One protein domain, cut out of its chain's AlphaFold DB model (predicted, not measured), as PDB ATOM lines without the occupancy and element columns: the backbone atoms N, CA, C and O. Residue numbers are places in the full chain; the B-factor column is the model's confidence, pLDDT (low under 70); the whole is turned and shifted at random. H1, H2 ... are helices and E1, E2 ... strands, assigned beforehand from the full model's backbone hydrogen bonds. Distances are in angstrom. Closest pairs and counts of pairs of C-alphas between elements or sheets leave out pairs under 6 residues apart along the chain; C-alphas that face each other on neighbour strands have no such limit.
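AT A GLANCE: This is residues 455 to 467 and 487 to 616 of the 616 residues of an uncharacterized protein of Embleya scabrispora (UniProt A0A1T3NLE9). A strongly twisted sheet of five strands has three helices, H1, H3 and H5, over one face, and H2 over the other face near E5 and E4. H4 packs on H1, away from the sheet, and residues 559 to 564, between E4 and E5, stick out. The printed part has 143 residues, with five named helices and five named strands in the order E1 E2 H1 E3 H2 E4 E5 H3 H4 H5; its class is mixed, helices and strands. The mixed sheet runs E2 E1 E3 E5 E4. The whole is compact, with a radius of gyration of the C-alphas of 14.8 A and spans of 39 by 34 by 31 A.

HOW THE PARTS SIT: The sheet has E2, residues 489 to 493, at one edge, then E1, 457 to 462, E3, 522 to 526, E5, 567 to 573, and edge strand E4, 553 to 556. E1 is parallel to E2 and to E3; N 490 and O 458 are 2.8 A apart, N 459 and O 524 2.8 A, within hydrogen-bond range. E5 is antiparallel to E3, with N 525 and O 570 at 2.8 A, and forms a hairpin with E4, with N 554 and O 569 at 2.9 A. H1, residues 500 to 517, is on the sheet at a height of 8.2 A; its closest C-alphas to E1 are Leu 511 and Leu 459, 6.6 A. E2, H1 and E3 form a split strand-helix-strand unit, two same-way strands with E1 between them, its crossover right-handed. H1, the hub, touches H3, residues 574 to 583, at a steep tilt of 41 degrees, opposite ways; C-alphas 512 and 577 are closest, 6.4 A. With residues 501 to 506 alone it touches H4, 588 to 598, about perpendicular at 79 degrees; C-alphas 502 and 591 are closest, 5.7 A. H5, residues 601 to 613, is on the same face as H1 at a height of 8.7 A. H2, residues 534 to 542, is on the opposite face at a height of 10.3 A over the sheet; E3, H2 and E4 form a second split strand-helix-strand unit, with E5 between the two strands in the sheet and a left-handed crossover. Every O i to N i+4 pair is within hydrogen-bond range in H1, H2, H3 and H5, and 5 of 7 in H4.

IN THESE COORDINATES: E1 begins at C-alpha 457 (313.317, 385.914, 349.392). H1 spans 25.3 A, E5 20.2 A and H5 18.3 A, ending at C-alpha 613 (309.329, 370.831, 367.327).

THE WHOLE: Residues 468 to 486 are not printed; C-alphas 467 and 487 are 20.2 A apart. Of the links printed whole, none is long. Mean pLDDT of the printed part is 72.5, with residues 542 to 567 among those under 70.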
ATOM      1  N   PHE A 455     313.637 387.577 355.187       81.44
ATOM      2  CA  PHE A 455     314.002 386.374 354.439       81.44
ATOM      3  C   PHE A 455     314.832 386.752 353.207       81.44
ATOM      4  O   PHE A 455     314.669 387.844 352.659       81.44
ATOM      5  N   ASP A 456     315.692 385.851 352.724       78.94
ATOM      6  CA  ASP A 456     316.494 386.083 351.503       78.94
ATOM      7  C   ASP A 456     315.614 386.182 350.242       78.94
ATOM      8  O   ASP A 456     316.001 386.768 349.227       78.94
ATOM      9  N   GLY A 457     314.397 385.644 350.324       82.19
ATOM     10  CA  GLY A 457     313.317 385.914 349.392       82.19
ATOM     11  C   GLY A 457     311.948 385.573 349.973       82.19
ATOM     12  O   GLY A 457     311.818 384.822 350.943       82.19
ATOM     13  N   ALA A 458     310.904 386.115 349.353       84.38
ATOM     14  CA  ALA A 458     309.521 385.800 349.682       84.38
ATOM     15  C   ALA A 458     308.741 385.483 348.403       84.38
ATOM     16  O   ALA A 458     308.810 386.235 347.431       84.38
ATOM     17  N   LEU A 459     308.014 384.369 348.403       85.44
ATOM     18  CA  LEU A 459     307.383 383.786 347.225       85.44
ATOM     19  C   LEU A 459     305.868 383.683 347.372       85.44
ATOM     20  O   LEU A 459     305.364 383.321 348.435       85.44
ATOM     21  N   TYR A 460     305.155 383.929 346.272       84.06
ATOM     22  CA  TYR A 460     303.712 383.704 346.187       84.06
ATOM     23  C   TYR A 460     303.283 383.170 344.811       84.06
ATOM     24  O   TYR A 460     303.874 383.548 343.791       84.06
ATOM     25  N   PRO A 461     302.269 382.288 344.750       82.75
ATOM     26  CA  PRO A 461     301.756 381.754 343.497       82.75
ATOM     27  C   PRO A 461     300.934 382.799 342.728       82.75
ATOM     28  O   PRO A 461     300.265 383.649 343.315       82.75
ATOM     29  N   VAL A 462     300.939 382.714 341.397       78.38
ATOM     30  CA  VAL A 462     300.051 383.502 340.522       78.38
ATOM     31  C   VAL A 462     299.505 382.662 339.367       78.38
ATOM     32  O   VAL A 462     300.244 381.919 338.720       78.38
ATOM     33  N   GLU A 463     298.205 382.777 339.085       73.56
ATOM     34  CA  GLU A 463     297.583 382.124 337.928       73.56
ATOM     35  C   GLU A 463     298.050 382.763 336.609       73.56
ATOM     36  O   GLU A 463     297.989 383.981 336.436       73.56
ATOM     37  N   LEU A 464     298.466 381.934 335.649       60.00
ATOM     38  CA  LEU A 464     298.703 382.366 334.272       60.00
ATOM     39  C   LEU A 464     297.360 382.521 333.543       60.00
ATOM     40  O   LEU A 464     296.541 381.606 333.560       60.00
ATOM     41  N   GLY A 465     297.156 383.646 332.852       47.91
ATOM     42  CA  GLY A 465     296.016 383.851 331.948       47.91
ATOM     43  C   GLY A 465     294.861 384.694 332.500       47.91
ATOM     44  O   GLY A 465     294.099 385.235 331.703       47.91
ATOM     45  N   ARG A 466     294.762 384.924 333.819       38.94
ATOM     46  CA  ARG A 466     293.983 386.072 334.318       38.94
ATOM     47  C   ARG A 466     294.824 387.325 334.128       38.94
ATOM     48  O   ARG A 466     295.871 387.461 334.754       38.94
ATOM     49  N   GLY A 467     294.382 388.210 333.238       32.41
ATOM     50  CA  GLY A 467     295.130 389.396 332.830       32.41
ATOM     51  C   GLY A 467     295.396 390.366 333.979       32.41
ATOM     52  O   GLY A 467     294.627 391.294 334.206       32.41
ATOM     53  N   PRO A 487     306.792 394.915 348.041       56.91
ATOM     54  CA  PRO A 487     307.935 395.312 347.221       56.91
ATOM     55  C   PRO A 487     308.995 394.208 347.079       56.91
ATOM     56  O   PRO A 487     309.508 393.987 345.983       56.91
ATOM     57  N   CYS A 488     309.223 393.441 348.149       65.44
ATOM     58  CA  CYS A 488     310.174 392.327 348.233       65.44
ATOM     59  C   CYS A 488     309.621 390.947 347.806       65.44
ATOM     60  O   CYS A 488     310.311 389.940 347.956       65.44
ATOM     61  N   GLY A 489     308.384 390.863 347.300       73.62
ATOM     62  CA  GLY A 489     307.748 389.590 346.937       73.62
ATOM     63  C   GLY A 489     307.966 389.181 345.477       73.62
ATOM     64  O   GLY A 489     307.493 389.867 344.566       73.62
ATOM     65  N   VAL A 490     308.565 388.011 345.244       77.44
ATOM     66  CA  VAL A 490     308.699 387.402 343.912       77.44
ATOM     67  C   VAL A 490     307.489 386.507 343.628       77.44
ATOM     68  O   VAL A 490     307.210 385.542 344.338       77.44
ATOM     69  N   ALA A 491     306.751 386.827 342.567       77.75
ATOM     70  CA  ALA A 491     305.683 385.962 342.076       77.75
ATOM     71  C   ALA A 491     306.273 384.708 341.407       77.75
ATOM     72  O   ALA A 491     307.327 384.778 340.776       77.75
ATOM     73  N   VAL A 492     305.566 383.579 341.471       78.00
ATOM     74  CA  VAL A 492     305.903 382.349 340.733       78.00
ATOM     75  C   VAL A 492     304.647 381.807 340.058       78.00
ATOM     76  O   VAL A 492     303.601 381.673 340.688       78.00
ATOM     77  N   ALA A 493     304.731 381.481 338.765       77.81
ATOM     78  CA  ALA A 493     303.600 380.930 338.022       77.81
ATOM     79  C   ALA A 493     303.073 379.646 338.689       77.81
ATOM     80  O   ALA A 493     303.852 378.732 338.971       77.81
ATOM     81  N   ALA A 494     301.761 379.543 338.890       81.75
ATOM     82  CA  ALA A 494     301.114 378.357 339.440       81.75
ATOM     83  C   ALA A 494     301.151 377.161 338.464       81.75
ATOM     84  O   ALA A 494     301.430 377.291 337.263       81.75
ATOM     85  N   VAL A 495     300.886 375.960 338.973       81.25
ATOM     86  CA  VAL A 495     300.746 374.736 338.174       81.25
ATOM     87  C   VAL A 495     299.276 374.513 337.844       81.25
ATOM     88  O   VAL A 495     298.530 373.978 338.653       81.25
ATOM     89  N   ALA A 496     298.867 374.882 336.631       82.19
ATOM     90  CA  ALA A 496     297.535 374.557 336.131       82.19
ATOM     91  C   ALA A 496     297.338 373.028 336.057       82.19
ATOM     92  O   ALA A 496     298.099 372.325 335.384       82.19
ATOM     93  N   HIS A 497     296.316 372.523 336.750       84.88
ATOM     94  CA  HIS A 497     295.913 371.119 336.762       84.88
ATOM     95  C   HIS A 497     294.419 371.003 337.123       84.88
ATOM     96  O   HIS A 497     293.892 371.873 337.809       84.88
ATOM     97  N   GLY A 498     293.733 369.949 336.660       84.75
ATOM     98  CA  GLY A 498     292.284 369.772 336.876       84.75
ATOM     99  C   GLY A 498     291.885 369.317 338.288       84.75
ATOM    100  O   GLY A 498     290.740 369.488 338.687       84.75
ATOM    101  N   ASP A 499     292.832 368.762 339.045       87.88
ATOM    102  CA  ASP A 499     292.720 368.506 340.489       87.88
ATOM    103  C   ASP A 499     293.424 369.657 341.242       87.88
ATOM    104  O   ASP A 499     294.646 369.795 341.072       87.88
ATOM    105  N   PRO A 500     292.700 370.467 342.048       87.12
ATOM    106  CA  PRO A 500     293.268 371.593 342.791       87.12
ATOM    107  C   PRO A 500     294.332 371.213 343.825       87.12
ATOM    108  O   PRO A 500     295.294 371.955 343.987       87.12
ATOM    109  N   GLN A 501     294.225 370.053 344.482       86.31
ATOM    110  CA  GLN A 501     295.220 369.608 345.468       86.31
ATOM    111  C   GLN A 501     296.538 369.231 344.776       86.31
ATOM    112  O   GLN A 501     297.630 369.481 345.287       86.31
ATOM    113  N   VAL A 502     296.454 368.662 343.568       86.62
ATOM    114  CA  VAL A 502     297.631 368.407 342.721       86.62
ATOM    115  C   VAL A 502     298.215 369.713 342.167       86.62
ATOM    116  O   VAL A 502     299.439 369.831 342.074       86.62
ATOM    117  N   ALA A 503     297.375 370.696 341.825       86.00
ATOM    118  CA  ALA A 503     297.822 372.033 341.432       86.00
ATOM    119  C   ALA A 503     298.597 372.718 342.571       86.00
ATOM    120  O   ALA A 503     299.716 373.184 342.357       86.00
ATOM    121  N   GLU A 504     298.043 372.710 343.785       87.25
ATOM    122  CA  GLU A 504     298.648 373.227 345.016       87.25
ATOM    123  C   GLU A 504     300.000 372.553 345.304       87.25
ATOM    124  O   GLU A 504     301.025 373.229 345.346       87.25
ATOM    125  N   LEU A 505     300.041 371.217 345.386       87.94
ATOM    126  CA  LEU A 505     301.253 370.446 345.699       87.94
ATOM    127  C   LEU A 505     302.400 370.692 344.708       87.94
ATOM    128  O   LEU A 505     303.551 370.884 345.110       87.94
ATOM    129  N   LEU A 506     302.100 370.716 343.407       87.00
ATOM    130  CA  LEU A 506     303.108 370.975 342.376       87.00
ATOM    131  C   LEU A 506     303.508 372.461 342.319       87.00
ATOM    132  O   LEU A 506     304.645 372.772 341.958       87.00
ATOM    133  N   THR A 507     302.614 373.379 342.698       86.62
ATOM    134  CA  THR A 507     302.930 374.810 342.844       86.62
ATOM    135  C   THR A 507     303.839 375.044 344.044       86.62
ATOM    136  O   THR A 507     304.856 375.720 343.909       86.62
ATOM    137  N   HIS A 508     303.553 374.413 345.183       87.56
ATOM    138  CA  HIS A 508     304.387 374.475 346.380       87.56
ATOM    139  C   HIS A 508     305.786 373.908 346.130       87.56
ATOM    140  O   HIS A 508     306.790 374.563 346.410       87.56
ATOM    141  N   ARG A 509     305.873 372.750 345.461       88.12
ATOM    142  CA  ARG A 509     307.150 372.210 344.970       88.12
ATOM    143  C   ARG A 509     307.897 373.219 344.087       88.12
ATOM    144  O   ARG A 509     309.096 373.416 344.275       88.12
ATOM    145  N   ARG A 510     307.212 373.885 343.149       85.50
ATOM    146  CA  ARG A 510     307.816 374.906 342.271       85.50
ATOM    147  C   ARG A 510     308.353 376.105 343.065       85.50
ATOM    148  O   ARG A 510     309.453 376.565 342.771       85.50
ATOM    149  N   LEU A 511     307.624 376.575 344.076       86.31
ATOM    150  CA  LEU A 511     308.060 377.653 344.969       86.31
ATOM    151  C   LEU A 511     309.366 377.260 345.696       86.31
ATOM    152  O   LEU A 511     310.346 378.001 345.654       86.31
ATOM    153  N   LEU A 512     309.459 376.045 346.247       86.81
ATOM    154  CA  LEU A 512     310.684 375.595 346.928       86.81
ATOM    155  C   LEU A 512     311.875 375.347 345.983       86.81
ATOM    156  O   LEU A 512     313.016 375.612 346.363       86.81
ATOM    157  N   ILE A 513     311.655 374.901 344.737       83.19
ATOM    158  CA  ILE A 513     312.754 374.817 343.754       83.19
ATOM    159  C   ILE A 513     313.226 376.217 343.340       83.19
ATOM    160  O   ILE A 513     314.419 376.403 343.125       83.19
ATOM    161  N   HIS A 514     312.337 377.212 343.257       82.50
ATOM    162  CA  HIS A 514     312.739 378.599 343.004       82.50
ATOM    163  C   HIS A 514     313.680 379.097 344.112       82.50
ATOM    164  O   HIS A 514     314.768 379.579 343.805       82.50
ATOM    165  N   ALA A 515     313.330 378.890 345.386       82.81
ATOM    166  CA  ALA A 515     314.204 379.229 346.514       82.81
ATOM    167  C   ALA A 515     315.563 378.503 346.463       82.81
ATOM    168  O   ALA A 515     316.604 379.111 346.709       82.81
ATOM    169  N   HIS A 516     315.568 377.224 346.068       79.88
ATOM    170  CA  HIS A 516     316.797 376.458 345.851       79.88
ATOM    171  C   HIS A 516     317.658 377.027 344.712       79.88
ATOM    172  O   HIS A 516     318.875 377.125 344.850       79.88
ATOM    173  N   LEU A 517     317.039 377.396 343.585       76.44
ATOM    174  CA  LEU A 517     317.714 377.951 342.406       76.44
ATOM    175  C   LEU A 517     318.257 379.361 342.636       76.44
ATOM    176  O   LEU A 517     319.258 379.713 342.026       76.44
ATOM    177  N   HIS A 518     317.638 380.144 343.520       76.06
ATOM    178  CA  HIS A 518     318.184 381.415 344.007       76.06
ATOM    179  C   HIS A 518     319.126 381.236 345.207       76.06
ATOM    180  O   HIS A 518     319.656 382.212 345.730       76.06
ATOM    181  N   GLY A 519     319.385 379.995 345.631       74.25
ATOM    182  CA  GLY A 519     320.369 379.670 346.659       74.25
ATOM    183  C   GLY A 519     320.042 380.206 348.054       74.25
ATOM    184  O   GLY A 519     320.954 380.308 348.867       74.25
ATOM    185  N   TRP A 520     318.790 380.545 348.356       80.88
ATOM    186  CA  TRP A 520     318.412 381.201 349.614       80.88
ATOM    187  C   TRP A 520     318.702 380.347 350.855       80.88
ATOM    188  O   TRP A 520     318.591 379.114 350.811       80.88
ATOM    189  N   ASP A 521     319.082 380.994 351.961       78.50
ATOM    190  CA  ASP A 521     319.202 380.347 353.273       78.50
ATOM    191  C   ASP A 521     317.871 380.342 354.034       78.50
ATOM    192  O   ASP A 521     317.627 379.472 354.873       78.50
ATOM    193  N   SER A 522     316.984 381.270 353.687       81.25
ATOM    194  CA  SER A 522     315.674 381.485 354.274       81.25
ATOM    195  C   SER A 522     314.664 381.955 353.219       81.25
ATOM    196  O   SER A 522     314.967 382.805 352.383       81.25
ATOM    197  N   VAL A 523     313.449 381.402 353.235       85.50
ATOM    198  CA  VAL A 523     312.371 381.815 352.319       85.50
ATOM    199  C   VAL A 523     311.017 381.816 353.015       85.50
ATOM    200  O   VAL A 523     310.686 380.871 353.728       85.50
ATOM    201  N   LEU A 524     310.223 382.859 352.773       85.75
ATOM    202  CA  LEU A 524     308.812 382.914 353.155       85.75
ATOM    203  C   LEU A 524     307.940 382.520 351.959       85.75
ATOM    204  O   LEU A 524     308.033 383.142 350.905       85.75
ATOM    205  N   VAL A 525     307.074 381.521 352.105       86.19
ATOM    206  CA  VAL A 525     306.076 381.142 351.094       86.19
ATOM    207  C   VAL A 525     304.689 381.504 351.613       86.19
ATOM    208  O   VAL A 525     304.343 381.129 352.731       86.19
ATOM    209  N   ALA A 526     303.895 382.224 350.818       80.81
ATOM    210  CA  ALA A 526     302.525 382.594 351.171       80.81
ATOM    211  C   ALA A 526     301.608 382.657 349.943       80.81
ATOM    212  O   ALA A 526     302.048 383.075 348.873       80.81
ATOM    213  N   ASP A 527     300.317 382.356 350.104       74.38
ATOM    214  CA  ASP A 527     299.319 382.525 349.028       74.38
ATOM    215  C   ASP A 527     299.205 383.991 348.567       74.38
ATOM    216  O   ASP A 527     299.017 384.293 347.388       74.38
ATOM    217  N   SER A 528     299.341 384.924 349.512       69.06
ATOM    218  CA  SER A 528     299.382 386.364 349.271       69.06
ATOM    219  C   SER A 528     300.198 387.053 350.357       69.06
ATOM    220  O   SER A 528     299.797 387.104 351.516       69.06
ATOM    221  N   LEU A 529     301.301 387.694 349.971       66.31
ATOM    222  CA  LEU A 529     302.085 388.525 350.890       66.31
ATOM    223  C   LEU A 529     301.381 389.856 351.246       66.31
ATOM    224  O   LEU A 529     301.797 390.539 352.174       66.31
ATOM    225  N   ARG A 530     300.330 390.267 350.512       63.66
ATOM    226  CA  ARG A 530     299.718 391.620 350.593       63.66
ATOM    227  C   ARG A 530     298.973 391.921 351.902       63.66
ATOM    228  O   ARG A 530     298.531 393.055 352.103       63.66
ATOM    229  N   THR A 531     298.732 390.904 352.724       58.97
ATOM    230  CA  THR A 531     297.701 390.917 353.775       58.97
ATOM    231  C   THR A 531     298.135 390.242 355.076       58.97
ATOM    232  O   THR A 531     297.271 389.859 355.854       58.97
ATOM    233  N   LEU A 532     299.443 390.158 355.339       66.69
ATOM    234  CA  LEU A 532     299.978 389.628 356.597       66.69
ATOM    235  C   LEU A 532     299.401 390.402 357.796       66.69
ATOM    236  O   LEU A 532     299.507 391.631 357.860       66.69
ATOM    237  N   SER A 533     298.777 389.697 358.742       65.38
ATOM    238  CA  SER A 533     298.217 390.313 359.950       65.38
ATOM    239  C   SER A 533     299.309 390.861 360.883       65.38
ATOM    240  O   SER A 533     300.459 390.431 360.837       65.38
ATOM    241  N   ALA A 534     298.959 391.780 361.791       67.19
ATOM    242  CA  ALA A 534     299.911 392.286 362.790       67.19
ATOM    243  C   ALA A 534     300.431 391.180 363.734       67.19
ATOM    244  O   ALA A 534     301.587 391.215 364.141       67.19
ATOM    245  N   CYS A 535     299.606 390.165 364.021       66.81
ATOM    246  CA  CYS A 535     300.025 388.979 364.769       66.81
ATOM    247  C   CYS A 535     301.023 388.140 363.952       66.81
ATOM    248  O   CYS A 535     302.081 387.783 364.457       66.81
ATOM    249  N   THR A 536     300.735 387.912 362.666       70.38
ATOM    250  CA  THR A 536     301.636 387.248 361.707       70.38
ATOM    251  C   THR A 536     302.976 387.986 361.598       70.38
ATOM    252  O   THR A 536     304.024 387.352 361.567       70.38
ATOM    253  N   HIS A 537     302.958 389.323 361.584       70.50
ATOM    254  CA  HIS A 537     304.152 390.169 361.524       70.50
ATOM    255  C   HIS A 537     305.039 389.991 362.763       70.50
ATOM    256  O   HIS A 537     306.214 389.659 362.616       70.50
ATOM    257  N   GLU A 538     304.493 390.173 363.967       70.62
ATOM    258  CA  GLU A 538     305.283 390.056 365.198       70.62
ATOM    259  C   GLU A 538     305.768 388.618 365.414       70.62
ATOM    260  O   GLU A 538     306.926 388.385 365.751       70.62
ATOM    261  N   ARG A 539     304.921 387.635 365.091       72.56
ATOM    262  CA  ARG A 539     305.283 386.219 365.113       72.56
ATOM    263  C   ARG A 539     306.470 385.905 364.188       72.56
ATOM    264  O   ARG A 539     307.444 385.314 364.647       72.56
ATOM    265  N   LEU A 540     306.446 386.371 362.934       74.75
ATOM    266  CA  LEU A 540     307.566 386.216 361.991       74.75
ATOM    267  C   LEU A 540     308.846 386.941 362.441       74.75
ATOM    268  O   LEU A 540     309.930 386.508 362.061       74.75
ATOM    269  N   ARG A 541     308.751 388.014 363.242       70.38
ATOM    270  CA  ARG A 541     309.920 388.674 363.855       70.38
ATOM    271  C   ARG A 541     310.516 387.825 364.975       70.38
ATOM    272  O   ARG A 541     311.708 387.533 364.937       70.38
ATOM    273  N   CYS A 542     309.694 387.395 365.932       65.94
ATOM    274  CA  CYS A 542     310.129 386.579 367.067       65.94
ATOM    275  C   CYS A 542     310.716 385.230 366.622       65.94
ATOM    276  O   CYS A 542     311.775 384.819 367.090       65.94
ATOM    277  N   GLU A 543     310.060 384.553 365.679       63.31
ATOM    278  CA  GLU A 543     310.477 383.235 365.189       63.31
ATOM    279  C   GLU A 543     311.560 383.304 364.087       63.31
ATOM    280  O   GLU A 543     312.025 382.265 363.619       63.31
ATOM    281  N   HIS A 544     312.043 384.501 363.709       60.06
ATOM    282  CA  HIS A 544     313.278 384.636 362.919       60.06
ATOM    283  C   HIS A 544     314.548 384.312 363.740       60.06
ATOM    284  O   HIS A 544     315.649 384.260 363.188       60.06
ATOM    285  N   ALA A 545     314.416 384.035 365.042       50.88
ATOM    286  CA  ALA A 545     315.483 383.493 365.881       50.88
ATOM    287  C   ALA A 545     316.245 382.313 365.213       50.88
ATOM    288  O   ALA A 545     315.696 381.612 364.350       50.88
ATOM    289  N   PRO A 546     317.521 382.073 365.581       49.06
ATOM    290  CA  PRO A 546     318.389 381.101 364.911       49.06
ATOM    291  C   PRO A 546     318.082 379.645 365.312       49.06
ATOM    292  O   PRO A 546     318.922 378.956 365.885       49.06
ATOM    293  N   HIS A 547     316.882 379.156 364.988       50.44
ATOM    294  CA  HIS A 547     316.583 377.725 365.025       50.44
ATOM    295  C   HIS A 547     317.159 377.036 363.771       50.44
ATOM    296  O   HIS A 547     316.936 377.543 362.664       50.44
ATOM    297  N   PRO A 548     317.906 375.918 363.902       47.38
ATOM    298  CA  PRO A 548     318.635 375.323 362.778       47.38
ATOM    299  C   PRO A 548     317.714 374.721 361.708       47.38
ATOM    300  O   PRO A 548     317.980 374.875 360.514       47.38
ATOM    301  N   ASP A 549     316.607 374.099 362.122       55.34
ATOM    302  CA  ASP A 549     315.701 373.366 361.237       55.34
ATOM    303  C   ASP A 549     314.235 373.823 361.339       55.34
ATOM    304  O   ASP A 549     313.772 374.288 362.380       55.34
ATOM    305  N   LEU A 550     313.555 373.720 360.188       51.25
ATOM    306  CA  LEU A 550     312.151 374.030 359.859       51.25
ATOM    307  C   LEU A 550     311.452 375.113 360.710       51.25
ATOM    308  O   LEU A 550     310.706 374.829 361.643       51.25
ATOM    309  N   ALA A 551     311.609 376.372 360.301       53.88
ATOM    310  CA  ALA A 551     310.966 377.511 360.949       53.88
ATOM    311  C   ALA A 551     309.537 377.778 360.423       53.88
ATOM    312  O   ALA A 551     309.380 378.385 359.374       53.88
ATOM    313  N   VAL A 552     308.524 377.450 361.234       54.03
ATOM    314  CA  VAL A 552     307.171 378.058 361.247       54.03
ATOM    315  C   VAL A 552     306.210 377.781 360.073       54.03
ATOM    316  O   VAL A 552     306.372 378.261 358.952       54.03
ATOM    317  N   HIS A 553     305.062 377.187 360.417       56.97
ATOM    318  CA  HIS A 553     303.791 377.330 359.693       56.97
ATOM    319  C   HIS A 553     302.865 378.284 360.476       56.97
ATOM    320  O   HIS A 553     302.447 377.955 361.590       56.97
ATOM    321  N   VAL A 554     302.516 379.451 359.912       55.56
ATOM    322  CA  VAL A 554     301.517 380.371 360.490       55.56
ATOM    323  C   VAL A 554     300.177 380.172 359.770       55.56
ATOM    324  O   VAL A 554     300.031 380.625 358.634       55.56
ATOM    325  N   PRO A 555     299.168 379.532 360.393       52.06
ATOM    326  CA  PRO A 555     297.833 379.452 359.810       52.06
ATOM    327  C   PRO A 555     297.139 380.818 359.902       52.06
ATOM    328  O   PRO A 555     296.686 381.217 360.978       52.06
ATOM    329  N   GLU A 556     297.018 381.545 358.788       50.19
ATOM    330  CA  GLU A 556     296.316 382.832 358.790       50.19
ATOM    331  C   GLU A 556     294.800 382.619 358.664       50.19
ATOM    332  O   GLU A 556     294.223 382.496 357.577       50.19
ATOM    333  N   VAL A 557     294.139 382.562 359.826       44.94
ATOM    334  CA  VAL A 557     292.676 382.517 359.937       44.94
ATOM    335  C   VAL A 557     292.097 383.870 359.530       44.94
ATOM    336  O   VAL A 557     291.947 384.784 360.343       44.94
ATOM    337  N   ASN A 558     291.737 383.980 358.252       41.50
ATOM    338  CA  ASN A 558     291.016 385.119 357.696       41.50
ATOM    339  C   ASN A 558     289.648 385.277 358.387       41.50
ATOM    340  O   ASN A 558     288.646 384.707 357.957       41.50
ATOM    341  N   ARG A 559     289.576 386.091 359.450       38.03
ATOM    342  CA  ARG A 559     288.318 386.488 360.113       38.03
ATOM    343  C   ARG A 559     287.513 387.481 359.258       38.03
ATOM    344  O   ARG A 559     287.235 388.606 359.664       38.03
ATOM    345  N   ARG A 560     287.099 387.038 358.069       39.34
ATOM    346  CA  ARG A 560     285.962 387.570 357.309       39.34
ATOM    347  C   ARG A 560     284.923 386.454 357.242       39.34
ATOM    348  O   ARG A 560     285.214 385.386 356.719       39.34
ATOM    349  N   GLY A 561     283.743 386.687 357.816       35.47
ATOM    350  CA  GLY A 561     282.804 385.647 358.274       35.47
ATOM    351  C   GLY A 561     282.099 384.766 357.230       35.47
ATOM    352  O   GLY A 561     281.072 384.192 357.566       35.47
ATOM    353  N   ASN A 562     282.621 384.631 356.008       33.38
ATOM    354  CA  ASN A 562     282.030 383.831 354.928       33.38
ATOM    355  C   ASN A 562     282.996 382.730 354.452       33.38
ATOM    356  O   ASN A 562     283.597 382.865 353.390       33.38
ATOM    357  N   GLY A 563     283.147 381.655 355.237       34.12
ATOM    358  CA  GLY A 563     283.660 380.342 354.786       34.12
ATOM    359  C   GLY A 563     285.018 380.290 354.064       34.12
ATOM    360  O   GLY A 563     285.300 379.300 353.395       34.12
ATOM    361  N   GLY A 564     285.832 381.344 354.139       35.34
ATOM    362  CA  GLY A 564     287.049 381.479 353.341       35.34
ATOM    363  C   GLY A 564     288.174 380.558 353.804       35.34
ATOM    364  O   GLY A 564     288.407 380.399 355.002       35.34
ATOM    365  N   THR A 565     288.905 379.995 352.845       38.78
ATOM    366  CA  THR A 565     290.121 379.210 353.088       38.78
ATOM    367  C   THR A 565     291.132 379.998 353.922       38.78
ATOM    368  O   THR A 565     291.460 381.143 353.596       38.78
ATOM    369  N   THR A 566     291.661 379.372 354.976       50.84
ATOM    370  CA  THR A 566     292.863 379.835 355.683       50.84
ATOM    371  C   THR A 566     294.002 380.021 354.692       50.84
ATOM    372  O   THR A 566     294.289 379.095 353.934       50.84
ATOM    373  N   GLY A 567     294.654 381.184 354.716       61.06
ATOM    374  CA  GLY A 567     295.852 381.405 353.911       61.06
ATOM    375  C   GLY A 567     297.018 380.612 354.492       61.06
ATOM    376  O   GLY A 567     297.273 380.691 355.698       61.06
ATOM    377  N   MET A 568     297.713 379.851 353.653       71.38
ATOM    378  CA  MET A 568     298.933 379.164 354.044       71.38
ATOM    379  C   MET A 568     300.098 380.161 354.025       71.38
ATOM    380  O   MET A 568     300.362 380.813 353.012       71.38
ATOM    381  N   ILE A 569     300.810 380.260 355.149       78.19
ATOM    382  CA  ILE A 569     302.064 381.005 355.281       78.19
ATOM    383  C   ILE A 569     303.074 380.082 355.955       78.19
ATOM    384  O   ILE A 569     302.855 379.624 357.076       78.19
ATOM    385  N   VAL A 570     304.182 379.798 355.274       81.19
ATOM    386  CA  VAL A 570     305.217 378.881 355.766       81.19
ATOM    387  C   VAL A 570     306.585 379.470 355.490       81.19
ATOM    388  O   VAL A 570     306.912 379.788 354.344       81.19
ATOM    389  N   ALA A 571     307.387 379.614 356.535       82.94
ATOM    390  CA  ALA A 571     308.791 379.942 356.399       82.94
ATOM    391  C   ALA A 571     309.627 378.654 356.273       82.94
ATOM    392  O   ALA A 571     309.218 377.553 356.638       82.94
ATOM    393  N   TYR A 572     310.814 378.785 355.690       81.94
ATOM    394  CA  TYR A 572     311.774 377.695 355.557       81.94
ATOM    395  C   TYR A 572     313.185 378.217 355.780       81.94
ATOM    396  O   TYR A 572     313.511 379.326 355.358       81.94
ATOM    397  N   ARG A 573     314.044 377.371 356.355       81.12
ATOM    398  CA  ARG A 573     315.509 377.489 356.282       81.12
ATOM    399  C   ARG A 573     316.065 376.502 355.239       81.12
ATOM    400  O   ARG A 573     315.349 375.588 354.815       81.12
ATOM    401  N   ARG A 574     317.328 376.658 354.821       76.56
ATOM    402  CA  ARG A 574     317.944 375.889 353.716       76.56
ATOM    403  C   ARG A 574     317.857 374.373 353.874       76.56
ATOM    404  O   ARG A 574     317.513 373.687 352.912       76.56
ATOM    405  N   ALA A 575     318.169 373.845 355.056       73.31
ATOM    406  CA  ALA A 575     318.072 372.412 355.340       73.31
ATOM    407  C   ALA A 575     316.618 371.920 355.214       73.31
ATOM    408  O   ALA A 575     316.332 370.969 354.482       73.31
ATOM    409  N   ALA A 576     315.689 372.665 355.817       75.44
ATOM    410  CA  ALA A 576     314.268 372.353 355.851       75.44
ATOM    411  C   ALA A 576     313.623 372.252 354.459       75.44
ATOM    412  O   ALA A 576     313.031 371.219 354.138       75.44
ATOM    413  N   TYR A 577     313.762 373.273 353.595       76.25
ATOM    414  CA  TYR A 577     313.153 373.185 352.259       76.25
ATOM    415  C   TYR A 577     313.845 372.151 351.369       76.25
ATOM    416  O   TYR A 577     313.185 371.579 350.507       76.25
ATOM    417  N   ARG A 578     315.142 371.859 351.569       75.69
ATOM    418  CA  ARG A 578     315.824 370.760 350.859       75.69
ATOM    419  C   ARG A 578     315.258 369.396 351.257       75.69
ATOM    420  O   ARG A 578     315.034 368.579 350.368       75.69
ATOM    421  N   SER A 579     314.993 369.175 352.547       78.56
ATOM    422  CA  SER A 579     314.353 367.951 353.048       78.56
ATOM    423  C   SER A 579     312.945 367.784 352.459       78.56
ATOM    424  O   SER A 579     312.684 366.832 351.724       78.56
ATOM    425  N   VAL A 580     312.086 368.795 352.636       83.44
ATOM    426  CA  VAL A 580     310.723 368.831 352.079       83.44
ATOM    427  C   VAL A 580     310.722 368.581 350.565       83.44
ATOM    428  O   VAL A 580     309.965 367.752 350.063       83.44
ATOM    429  N   LEU A 581     311.608 369.237 349.815       82.38
ATOM    430  CA  LEU A 581     311.684 369.125 348.356       82.38
ATOM    431  C   LEU A 581     312.189 367.757 347.849       82.38
ATOM    432  O   LEU A 581     311.968 367.423 346.680       82.38
ATOM    433  N   ALA A 582     312.820 366.950 348.709       79.81
ATOM    434  CA  ALA A 582     313.150 365.554 348.425       79.81
ATOM    435  C   ALA A 582     311.958 364.596 348.643       79.81
ATOM    436  O   ALA A 582     311.921 363.528 348.030       79.81
ATOM    437  N   GLU A 583     310.977 364.976 349.470       85.94
ATOM    438  CA  GLU A 583     309.725 364.230 349.683       85.94
ATOM    439  C   GLU A 583     308.614 364.622 348.686       85.94
ATOM    440  O   GLU A 583     307.771 363.786 348.343       85.94
ATOM    441  N   LEU A 584     308.608 365.869 348.192       85.81
ATOM    442  CA  LEU A 584     307.585 366.390 347.274       85.81
ATOM    443  C   LEU A 584     307.672 365.779 345.852       85.81
ATOM    444  O   LEU A 584     308.729 365.837 345.217       85.81
ATOM    445  N   PRO A 585     306.564 365.283 345.270       86.19
ATOM    446  CA  PRO A 585     306.555 364.591 343.977       86.19
ATOM    447  C   PRO A 585     306.648 365.544 342.774       86.19
ATOM    448  O   PRO A 585     306.026 366.600 342.751       86.19
ATOM    449  N   ALA A 586     307.375 365.139 341.727       77.62
ATOM    450  CA  ALA A 586     307.692 365.995 340.573       77.62
ATOM    451  C   ALA A 586     306.673 365.996 339.410       77.62
ATOM    452  O   ALA A 586     306.890 366.684 338.412       77.62
ATOM    453  N   GLY A 587     305.572 365.236 339.475       81.00
ATOM    454  CA  GLY A 587     304.594 365.198 338.378       81.00
ATOM    455  C   GLY A 587     303.186 364.755 338.790       81.00
ATOM    456  O   GLY A 587     303.028 364.123 339.831       81.00
ATOM    457  N   PRO A 588     302.138 365.027 337.985       83.50
ATOM    458  CA  PRO A 588     300.744 364.826 338.406       83.50
ATOM    459  C   PRO A 588     300.385 363.392 338.837       83.50
ATOM    460  O   PRO A 588     299.732 363.195 339.860       83.50
ATOM    461  N   ARG A 589     300.880 362.372 338.116       83.31
ATOM    462  CA  ARG A 589     300.665 360.947 338.456       83.31
ATOM    463  C   ARG A 589     301.345 360.517 339.765       83.31
ATOM    464  O   ARG A 589     300.935 359.526 340.367       83.31
ATOM    465  N   THR A 590     302.403 361.205 340.199       86.56
ATOM    466  CA  THR A 590     303.037 360.971 341.508       86.56
ATOM    467  C   THR A 590     302.475 361.893 342.587       86.56
ATOM    468  O   THR A 590     302.436 361.479 343.738       86.56
ATOM    469  N   ALA A 591     301.954 363.068 342.220       89.06
ATOM    470  CA  ALA A 591     301.249 363.997 343.100       89.06
ATOM    471  C   ALA A 591     299.959 363.406 343.685       89.06
ATOM    472  O   ALA A 591     299.831 363.362 344.904       89.06
ATOM    473  N   ARG A 592     299.048 362.865 342.859       92.75
ATOM    474  CA  ARG A 592     297.810 362.231 343.362       92.75
ATOM    475  C   ARG A 592     298.132 361.091 344.341       92.75
ATOM    476  O   ARG A 592     297.813 361.196 345.519       92.75
ATOM    477  N   ARG A 593     298.974 360.136 343.910       90.81
ATOM    478  CA  ARG A 593     299.507 359.015 344.723       90.81
ATOM    479  C   ARG A 593     300.360 359.431 345.940       90.81
ATOM    480  O   ARG A 593     300.849 358.567 346.674       90.81
ATOM    481  N   TRP A 594     300.622 360.721 346.141       93.88
ATOM    482  CA  TRP A 594     301.260 361.274 347.336       93.88
ATOM    483  C   TRP A 594     300.207 361.896 348.259       93.88
ATOM    484  O   TRP A 594     300.210 361.581 349.446       93.88
ATOM    485  N   LEU A 595     299.262 362.673 347.717       92.62
ATOM    486  CA  LEU A 595     298.118 363.238 348.451       92.62
ATOM    487  C   LEU A 595     297.262 362.134 349.080       92.62
ATOM    488  O   LEU A 595     296.896 362.229 350.245       92.62
ATOM    489  N   ASP A 596     297.043 361.038 348.349       92.00
ATOM    490  CA  ASP A 596     296.294 359.860 348.813       92.00
ATOM    491  C   ASP A 596     296.943 359.155 350.028       92.00
ATOM    492  O   ASP A 596     296.330 358.275 350.626       92.00
ATOM    493  N   ARG A 597     298.191 359.507 350.384       93.25
ATOM    494  CA  ARG A 597     298.945 358.938 351.519       93.25
ATOM    495  C   ARG A 597     299.347 359.952 352.593       93.25
ATOM    496  O   ARG A 597     299.573 359.543 353.723       93.25
ATOM    497  N   ASN A 598     299.467 361.234 352.248       91.06
ATOM    498  CA  ASN A 598     299.959 362.294 353.142       91.06
ATOM    499  C   ASN A 598     298.896 363.364 353.459       91.06
ATOM    500  O   ASN A 598     299.119 364.207 354.322       91.06
ATOM    501  N   GLY A 599     297.753 363.350 352.765       90.00
ATOM    502  CA  GLY A 599     296.744 364.402 352.850       90.00
ATOM    503  C   GLY A 599     297.132 365.692 352.104       90.00
ATOM    504  O   GLY A 599     298.063 365.690 351.293       90.00
ATOM    505  N   PRO A 600     296.394 366.794 352.334       86.38
ATOM    506  CA  PRO A 600     296.678 368.107 351.751       86.38
ATOM    507  C   PRO A 600     298.008 368.704 352.234       86.38
ATOM    508  O   PRO A 600     298.455 368.442 353.352       86.38
ATOM    509  N   VAL A 601     298.601 369.578 351.416       83.50
ATOM    510  CA  VAL A 601     299.922 370.181 351.673       83.50
ATOM    511  C   VAL A 601     300.015 370.908 353.024       83.50
ATOM    512  O   VAL A 601     300.981 370.644 353.742       83.50
ATOM    513  N   PRO A 602     299.042 371.747 353.445       80.44
ATOM    514  CA  PRO A 602     299.151 372.488 354.703       80.44
ATOM    515  C   PRO A 602     299.096 371.558 355.921       80.44
ATOM    516  O   PRO A 602     299.804 371.774 356.899       80.44
ATOM    517  N   ALA A 603     298.311 370.476 355.845       81.12
ATOM    518  CA  ALA A 603     298.213 369.475 356.907       81.12
ATOM    519  C   ALA A 603     299.513 368.664 357.048       81.12
ATOM    520  O   ALA A 603     300.005 368.470 358.159       81.12
ATOM    521  N   TRP A 604     300.112 368.248 355.928       85.50
ATOM    522  CA  TRP A 604     301.402 367.554 355.936       85.50
ATOM    523  C   TRP A 604     302.549 368.457 356.416       85.50
ATOM    524  O   TRP A 604     303.371 368.030 357.223       85.50
ATOM    525  N   LEU A 605     302.582 369.729 355.997       80.81
ATOM    526  CA  LEU A 605     303.564 370.702 356.490       80.81
ATOM    527  C   LEU A 605     303.392 370.997 357.987       80.81
ATOM    528  O   LEU A 605     304.390 371.145 358.689       80.81
ATOM    529  N   ALA A 606     302.156 371.033 358.493       77.06
ATOM    530  CA  ALA A 606     301.890 371.152 359.924       77.06
ATOM    531  C   ALA A 606     302.383 369.921 360.710       77.06
ATOM    532  O   ALA A 606     302.966 370.097 361.778       77.06
ATOM    533  N   SER A 607     302.236 368.703 360.165       79.00
ATOM    534  CA  SER A 607     302.848 367.490 360.738       79.00
ATOM    535  C   SER A 607     304.368 367.625 360.808       79.00
ATOM    536  O   SER A 607     304.939 367.521 361.887       79.00
ATOM    537  N   LYS A 608     305.022 367.992 359.697       77.75
ATOM    538  CA  LYS A 608     306.484 368.181 359.643       77.75
ATOM    539  C   LYS A 608     306.983 369.243 360.626       77.75
ATOM    540  O   LYS A 608     308.036 369.061 361.232       77.75
ATOM    541  N   ALA A 609     306.235 370.331 360.814       72.38
ATOM    542  CA  ALA A 609     306.556 371.359 361.802       72.38
ATOM    543  C   ALA A 609     306.410 370.851 363.251       72.38
ATOM    544  O   ALA A 609     307.241 371.180 364.094       72.38
ATOM    545  N   ALA A 610     305.401 370.023 363.539       71.44
ATOM    546  CA  ALA A 610     305.231 369.387 364.846       71.44
ATOM    547  C   ALA A 610     306.296 368.306 365.112       71.44
ATOM    548  O   ALA A 610     306.839 368.251 366.210       71.44
ATOM    549  N   GLU A 611     306.648 367.499 364.105       71.75
ATOM    550  CA  GLU A 611     307.749 366.523 364.144       71.75
ATOM    551  C   GLU A 611     309.088 367.209 364.466       71.75
ATOM    552  O   GLU A 611     309.833 366.732 365.318       71.75
ATOM    553  N   ALA A 612     309.376 368.355 363.836       65.81
ATOM    554  CA  ALA A 612     310.589 369.132 364.092       65.81
ATOM    555  C   ALA A 612     310.605 369.799 365.482       65.81
ATOM    556  O   ALA A 612     311.669 369.924 366.082       65.81
ATOM    557  N   ALA A 613     309.446 370.215 366.003       62.78
ATOM    558  CA  ALA A 613     309.329 370.831 367.327       62.78
ATOM    559  C   ALA A 613     309.316 369.809 368.483       62.78
ATOM    560  O   ALA A 613     309.728 370.141 369.589       62.78
ATOM    561  N   GLY A 614     308.848 368.580 368.236       56.09
ATOM    562  CA  GLY A 614     308.806 367.479 369.209       56.09
ATOM    563  C   GLY A 614     310.068 366.609 369.257       56.09
ATOM    564  O   GLY A 614     310.061 365.578 369.926       56.09
ATOM    565  N   GLY A 615     311.121 366.988 368.526       50.34
ATOM    566  CA  GLY A 615     312.453 366.371 368.573       50.34
ATOM    567  C   GLY A 615     313.452 367.099 369.488       50.34
ATOM    568  O   GLY A 615     314.654 366.858 369.363       50.34
ATOM    569  N   LEU A 616     312.954 368.003 370.340       38.22
ATOM    570  CA  LEU A 616     313.677 368.811 371.330       38.22
ATOM    571  C   LEU A 616     313.348 368.339 372.756       38.22
ATOM    572  O   LEU A 616     314.279 368.373 373.589       38.22
TER     573      LEU A 616